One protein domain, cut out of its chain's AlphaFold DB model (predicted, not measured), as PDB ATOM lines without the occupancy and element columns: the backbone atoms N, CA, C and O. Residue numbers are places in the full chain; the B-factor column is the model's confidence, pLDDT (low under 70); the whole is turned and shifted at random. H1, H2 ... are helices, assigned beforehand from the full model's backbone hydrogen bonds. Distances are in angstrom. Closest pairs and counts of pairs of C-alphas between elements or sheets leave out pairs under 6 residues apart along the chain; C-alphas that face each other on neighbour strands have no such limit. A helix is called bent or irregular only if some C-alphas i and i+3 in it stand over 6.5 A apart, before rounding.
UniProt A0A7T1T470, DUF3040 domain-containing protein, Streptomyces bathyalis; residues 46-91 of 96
ATOM      1  N   THR A  46     -25.699  14.236  -4.456       68.94
ATOM      2  CA  THR A  46     -26.506  14.239  -3.228       68.94
ATOM      3  C   THR A  46     -26.453  12.911  -2.465       68.94
ATOM      4  O   THR A  46     -26.327  12.916  -1.249       68.94
ATOM      5  N   MET A  47     -26.515  11.773  -3.157       71.75
ATOM      6  CA  MET A  47     -26.436  10.436  -2.559       71.75
ATOM      7  C   MET A  47     -25.060  10.194  -1.924       71.75
ATOM      8  O   MET A  47     -24.980   9.671  -0.817       71.75
ATOM      9  N   LEU A  48     -23.984  10.618  -2.598       78.31
ATOM     10  CA  LEU A  48     -22.616  10.507  -2.077       78.31
ATOM     11  C   LEU A  48     -22.416  11.377  -0.828       78.31
ATOM     12  O   LEU A  48     -21.807  10.935   0.141       78.31
ATOM     13  N   LEU A  49     -22.987  12.585  -0.822       77.44
ATOM     14  CA  LEU A  49     -22.992  13.475   0.342       77.44
ATOM     15  C   LEU A  49     -23.735  12.872   1.538       77.44
ATOM     16  O   LEU A  49     -23.231  12.917   2.658       77.44
ATOM     17  N   LEU A  50     -24.904  12.270   1.310       75.56
ATOM     18  CA  LEU A  50     -25.668  11.612   2.375       75.56
ATOM     19  C   LEU A  50     -24.912  10.396   2.930       75.56
ATOM     20  O   LEU A  50     -24.848  10.221   4.143       75.56
ATOM     21  N   LEU A  51     -24.277   9.605   2.061       79.19
ATOM     22  CA  LEU A  51     -23.462   8.458   2.469       79.19
ATOM     23  C   LEU A  51     -22.241   8.885   3.301       79.19
ATOM     24  O   LEU A  51     -21.925   8.259   4.313       79.19
ATOM     25  N   SER A  52     -21.584   9.981   2.908       74.06
ATOM     26  CA  SER A  52     -20.506  10.601   3.684       74.06
ATOM     27  C   SER A  52     -20.996  11.023   5.069       74.06
ATOM     28  O   SER A  52     -20.325  10.748   6.058       74.06
ATOM     29  N   LEU A  53     -22.165  11.662   5.158       76.19
ATOM     30  CA  LEU A  53     -22.736  12.091   6.436       76.19
ATOM     31  C   LEU A  53     -22.986  10.908   7.374       76.19
ATOM     32  O   LEU A  53     -22.573  10.940   8.528       76.19
ATOM     33  N   VAL A  54     -23.608   9.844   6.865       74.44
ATOM     34  CA  VAL A  54     -23.868   8.620   7.638       74.44
ATOM     35  C   VAL A  54     -22.561   7.991   8.126       74.44
ATOM     36  O   VAL A  54     -22.467   7.580   9.281       74.44
ATOM     37  N   SER A  55     -21.529   7.978   7.279       72.88
ATOM     38  CA  SER A  55     -20.208   7.448   7.640       72.88
ATOM     39  C   SER A  55     -19.570   8.228   8.796       72.88
ATOM     40  O   SER A  55     -18.969   7.628   9.684       72.88
ATOM     41  N   VAL A  56     -19.740   9.555   8.832       73.50
ATOM     42  CA  VAL A  56     -19.241  10.404   9.927       73.50
ATOM     43  C   VAL A  56     -19.949  10.100  11.253       73.50
ATOM     44  O   VAL A  56     -19.290  10.060  12.291       73.50
ATOM     45  N   GLY A  57     -21.257   9.835  11.232       65.69
ATOM     46  CA  GLY A  57     -22.024   9.493  12.440       65.69
ATOM     47  C   GLY A  57     -21.524   8.214  13.088       65.69
ATOM     48  O   GLY A  57     -21.114   8.227  14.250       65.69
ATOM     49  N   ILE A  58     -21.414   7.157  12.275       70.31
ATOM     50  CA  ILE A  58     -20.936   5.833  12.697       70.31
ATOM     51  C   ILE A  58     -19.542   5.916  13.334       70.31
ATOM     52  O   ILE A  58     -19.296   5.273  14.350       70.31
ATOM     53  N   VAL A  59     -18.627   6.705  12.758       68.81
ATOM     54  CA  VAL A  59     -17.248   6.825  13.261       68.81
ATOM     55  C   VAL A  59     -17.165   7.676  14.532       68.81
ATOM     56  O   VAL A  59     -16.321   7.412  15.384       68.81
ATOM     57  N   SER A  60     -18.014   8.696  14.679       71.06
ATOM     58  CA  SER A  60     -17.898   9.635  15.802       71.06
ATOM     59  C   SER A  60     -18.419   9.090  17.137       71.06
ATOM     60  O   SER A  60     -18.013   9.602  18.179       71.06
ATOM     61  N   ALA A  61     -19.336   8.107  17.116       68.94
ATOM     62  CA  ALA A  61     -20.061   7.590  18.287       68.94
ATOM     63  C   ALA A  61     -20.635   8.688  19.217       68.94
ATOM     64  O   ALA A  61     -20.828   8.472  20.414       68.94
ATOM     65  N   SER A  62     -20.882   9.888  18.676       75.38
ATOM     66  CA  SER A  62     -21.336  11.055  19.423       75.38
ATOM     67  C   SER A  62     -22.825  11.292  19.173       75.38
ATOM     68  O   SER A  62     -23.214  11.553  18.030       75.38
ATOM     69  N   PRO A  63     -23.667  11.318  20.222       75.81
ATOM     70  CA  PRO A  63     -25.111  11.513  20.064       75.81
ATOM     71  C   PRO A  63     -25.457  12.887  19.465       75.81
ATOM     72  O   PRO A  63     -26.489  13.050  18.813       75.81
ATOM     73  N   VAL A  64     -24.582  13.883  19.645       79.56
ATOM     74  CA  VAL A  64     -24.732  15.215  19.041       79.56
ATOM     75  C   VAL A  64     -24.526  15.146  17.527       79.56
ATOM     76  O   VAL A  64     -25.306  15.724  16.772       79.56
ATOM     77  N   VAL A  65     -23.505  14.412  17.078       75.06
ATOM     78  CA  VAL A  65     -23.191  14.247  15.652       75.06
ATOM     79  C   VAL A  65     -24.286  13.437  14.957       75.06
ATOM     80  O   VAL A  65     -24.750  13.846  13.894       75.06
ATOM     81  N   ASP A  66     -24.781  12.375  15.594       72.56
ATOM     82  CA  ASP A  66     -25.903  11.583  15.077       72.56
ATOM     83  C   ASP A  66     -27.171  12.426  14.908       72.56
ATOM     84  O   ASP A  66     -27.835  12.359  13.872       72.56
ATOM     85  N   THR A  67     -27.476  13.291  15.879       75.25
ATOM     86  CA  THR A  67     -28.633  14.194  15.797       75.25
ATOM     87  C   THR A  67     -28.508  15.157  14.613       75.25
ATOM     88  O   THR A  67     -29.462  15.335  13.854       75.25
ATOM     89  N   ILE A  68     -27.325  15.745  14.403       79.44
ATOM     90  CA  ILE A  68     -27.057  16.641  13.265       79.44
ATOM     91  C   ILE A  68     -27.218  15.893  11.936       79.44
ATOM     92  O   ILE A  68     -27.809  16.429  10.996       79.44
ATOM     93  N   ILE A  69     -26.739  14.649  11.857       77.25
ATOM     94  CA  ILE A  69     -26.849  13.821  10.652       77.25
ATOM     95  C   ILE A  69     -28.305  13.481  10.344       77.25
ATOM     96  O   ILE A  69     -28.719  13.611   9.194       77.25
ATOM     97  N   ILE A  70     -29.095  13.106  11.353       76.69
ATOM     98  CA  ILE A  70     -30.526  12.817  11.189       76.69
ATOM     99  C   ILE A  70     -31.268  14.055  10.678       76.69
ATOM    100  O   ILE A  70     -32.031  13.958   9.716       76.69
ATOM    101  N   ILE A  71     -31.014  15.229  11.268       79.50
ATOM    102  CA  ILE A  71     -31.619  16.490  10.816       79.50
ATOM    103  C   ILE A  71     -31.253  16.749   9.352       79.50
ATOM    104  O   ILE A  71     -32.140  16.962   8.525       79.50
ATOM    105  N   ALA A  72     -29.966  16.660   9.010       78.38
ATOM    106  CA  ALA A  72     -29.480  16.895   7.658       78.38
ATOM    107  C   ALA A  72     -30.086  15.920   6.632       78.38
ATOM    108  O   ALA A  72     -30.518  16.355   5.564       78.38
ATOM    109  N   LEU A  73     -30.188  14.627   6.966       78.06
ATOM    110  CA  LEU A  73     -30.807  13.600   6.119       78.06
ATOM    111  C   LEU A  73     -32.272  13.919   5.783       78.06
ATOM    112  O   LEU A  73     -32.719  13.600   4.683       78.06
ATOM    113  N   ILE A  74     -33.004  14.573   6.689       79.38
ATOM    114  CA  ILE A  74     -34.411  14.949   6.490       79.38
ATOM    115  C   ILE A  74     -34.532  16.282   5.738       79.38
ATOM    116  O   ILE A  74     -35.345  16.411   4.821       79.38
ATOM    117  N   THR A  75     -33.728  17.288   6.094       79.75
ATOM    118  CA  THR A  75     -33.869  18.645   5.539       79.75
ATOM    119  C   THR A  75     -33.247  18.814   4.154       79.75
ATOM    120  O   THR A  75     -33.771  19.575   3.340       79.75
ATOM    121  N   ILE A  76     -32.146  18.111   3.850       80.25
ATOM    122  CA  ILE A  76     -31.438  18.245   2.564       80.25
ATOM    123  C   ILE A  76     -32.329  17.851   1.371       80.25
ATOM    124  O   ILE A  76     -32.382  18.626   0.414       80.25
ATOM    125  N   PRO A  77     -33.074  16.725   1.386       76.06
ATOM    126  CA  PRO A  77     -33.978  16.375   0.289       76.06
ATOM    127  C   PRO A  77     -35.035  17.449   0.016       76.06
ATOM    128  O   PRO A  77     -35.246  17.820  -1.138       76.06
ATOM    129  N   ALA A  78     -35.652  18.003   1.065       78.12
ATOM    130  CA  ALA A  78     -36.648  19.064   0.932       78.12
ATOM    131  C   ALA A  78     -36.046  20.342   0.324       78.12
ATOM    132  O   ALA A  78     -36.627  20.935  -0.585       78.12
ATOM    133  N   ALA A  79     -34.848  20.736   0.767       79.62
ATOM    134  CA  ALA A  79     -34.133  21.879   0.207       79.62
ATOM    135  C   ALA A  79     -33.762  21.664  -1.270       79.62
ATOM    136  O   ALA A  79     -33.933  22.569  -2.087       79.62
ATOM    137  N   VAL A  80     -33.311  20.461  -1.641       81.06
ATOM    138  CA  VAL A  80     -33.006  20.112  -3.037       81.06
ATOM    139  C   VAL A  80     -34.260  20.199  -3.907       81.06
ATOM    140  O   VAL A  80     -34.207  20.793  -4.982       81.06
ATOM    141  N   LEU A  81     -35.394  19.672  -3.438       80.81
ATOM    142  CA  LEU A  81     -36.669  19.762  -4.155       80.81
ATOM    143  C   LEU A  81     -37.130  21.214  -4.327       80.81
ATOM    144  O   LEU A  81     -37.557  21.588  -5.414       80.81
ATOM    145  N   LEU A  82     -36.974  22.056  -3.301       82.44
ATOM    146  CA  LEU A  82     -37.274  23.490  -3.386       82.44
ATOM    147  C   LEU A  82     -36.376  24.219  -4.394       82.44
ATOM    148  O   LEU A  82     -36.850  25.082  -5.134       82.44
ATOM    149  N   VAL A  83     -35.084  23.885  -4.442       81.88
ATOM    150  CA  VAL A  83     -34.142  24.468  -5.410       81.88
ATOM    151  C   VAL A  83     -34.489  24.045  -6.835       81.88
ATOM    152  O   VAL A  83     -34.457  24.886  -7.732       81.88
ATOM    153  N   LEU A  84     -34.838  22.774  -7.045       77.75
ATOM    154  CA  LEU A  84     -35.284  22.275  -8.346       77.75
ATOM    155  C   LEU A  84     -36.581  22.964  -8.777       77.75
ATOM    156  O   LEU A  84     -36.606  23.583  -9.834       77.75
ATOM    157  N   ALA A  85     -37.588  23.008  -7.903       77.81
ATOM    158  CA  ALA A  85     -38.846  23.701  -8.174       77.81
ATOM    159  C   ALA A  85     -38.638  25.188  -8.512       77.81
ATOM    160  O   ALA A  85     -39.275  25.718  -9.419       77.81
ATOM    161  N   ARG A  86     -37.711  25.878  -7.831       78.94
ATOM    162  CA  ARG A  86     -37.357  27.271  -8.158       78.94
ATOM    163  C   ARG A  86     -36.645  27.421  -9.498       78.94
ATOM    164  O   ARG A  86     -36.789  28.467 -10.125       78.94
ATOM    165  N   ARG A  87     -35.827  26.445  -9.902       75.44
ATOM    166  CA  ARG A  87     -35.176  26.449 -11.220       75.44
ATOM    167  C   ARG A  87     -36.205  26.255 -12.325       75.44
ATOM    168  O   ARG A  87     -36.177  27.020 -13.280       75.44
ATOM    169  N   ASP A  88     -37.129  25.321 -12.141       74.31
ATOM    170  CA  ASP A  88     -38.179  25.017 -13.116       74.31
ATOM    171  C   ASP A  88     -39.209  26.154 -13.228       74.31
ATOM    172  O   ASP A  88     -39.748  26.409 -14.300       74.31
ATOM    173  N   ALA A  89     -39.444  26.891 -12.137       73.25
ATOM    174  CA  ALA A  89     -40.348  28.039 -12.114       73.25
ATOM    175  C   ALA A  89     -39.748  29.341 -12.685       73.25
ATOM    176  O   ALA A  89     -40.462  30.342 -12.772       73.25
ATOM    177  N   ARG A  90     -38.455  29.387 -13.046       68.06
ATOM    178  CA  ARG A  90     -37.879  30.584 -13.679       68.06
ATOM    179  C   ARG A  90     -38.290  30.631 -15.156       68.06
ATOM    180  O   ARG A  90     -37.926  29.720 -15.896       68.06
ATOM    181  N   PRO A  91     -38.995  31.684 -15.612       61.06
ATOM    182  CA  PRO A  91     -39.302  31.838 -17.028       61.06
ATOM    183  C   PRO A  91     -38.006  31.979 -17.843       61.06
ATOM    184  O   PRO A  91     -37.015  32.509 -17.321       61.06
TER     185      PRO A  91
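This is residues 46 to 91 of the 96 residues of the protein "DUF3040 domain-containing protein" of Streptomyces bathyalis (UniProt A0A7T1T470). A helical hairpin with unequal arms: the shorter H1 runs one way, the chain turns tightly, and the longer H2 folds back beside it. The far part of H2 with the last residues, 81 to 91, sticks out beyond H1. The printed part has 46 residues with two named helices, H1 then H2, and no named strand; the class is all helix. It is loose, with a radius of gyration of the C-alphas of 13.6 A, a rod spanning 47 by 18 by 8 A.

H1, residues 46 to 60, begins at C-alpha 46 at (-26.506, 14.239, -3.228) and is 21.4 A long from first to last C-alpha. H2, residues 63 to 88, is 38.1 A long and ends at C-alpha 88 at (-38.179, 25.017, -13.116). H2 has a kink of 29 degrees near residue 75; it is neither bent nor irregular, but only just: C-alphas 74 and 77 are 6.4 A apart.

H1 and H2 form a helical hairpin with a tight link of 2 residues. They touch, H2 with residues 65 to 73 alone; the closest C-alphas, of Gly 57 and Asp 66, are 5.1 A apart. They run opposite ways at a shallow tilt of 9 degrees. In H1 every O i to N i+4 pair is within hydrogen-bond range; in H2, 20 of 22 are.

The two C-alphas farthest apart, of Ala 61 and Pro 91, are 47.0 A apart. The printed part has no cut. Its mean pLDDT is 75.6, with residues 46, 57, 59, 61, 90 and 91 under 70.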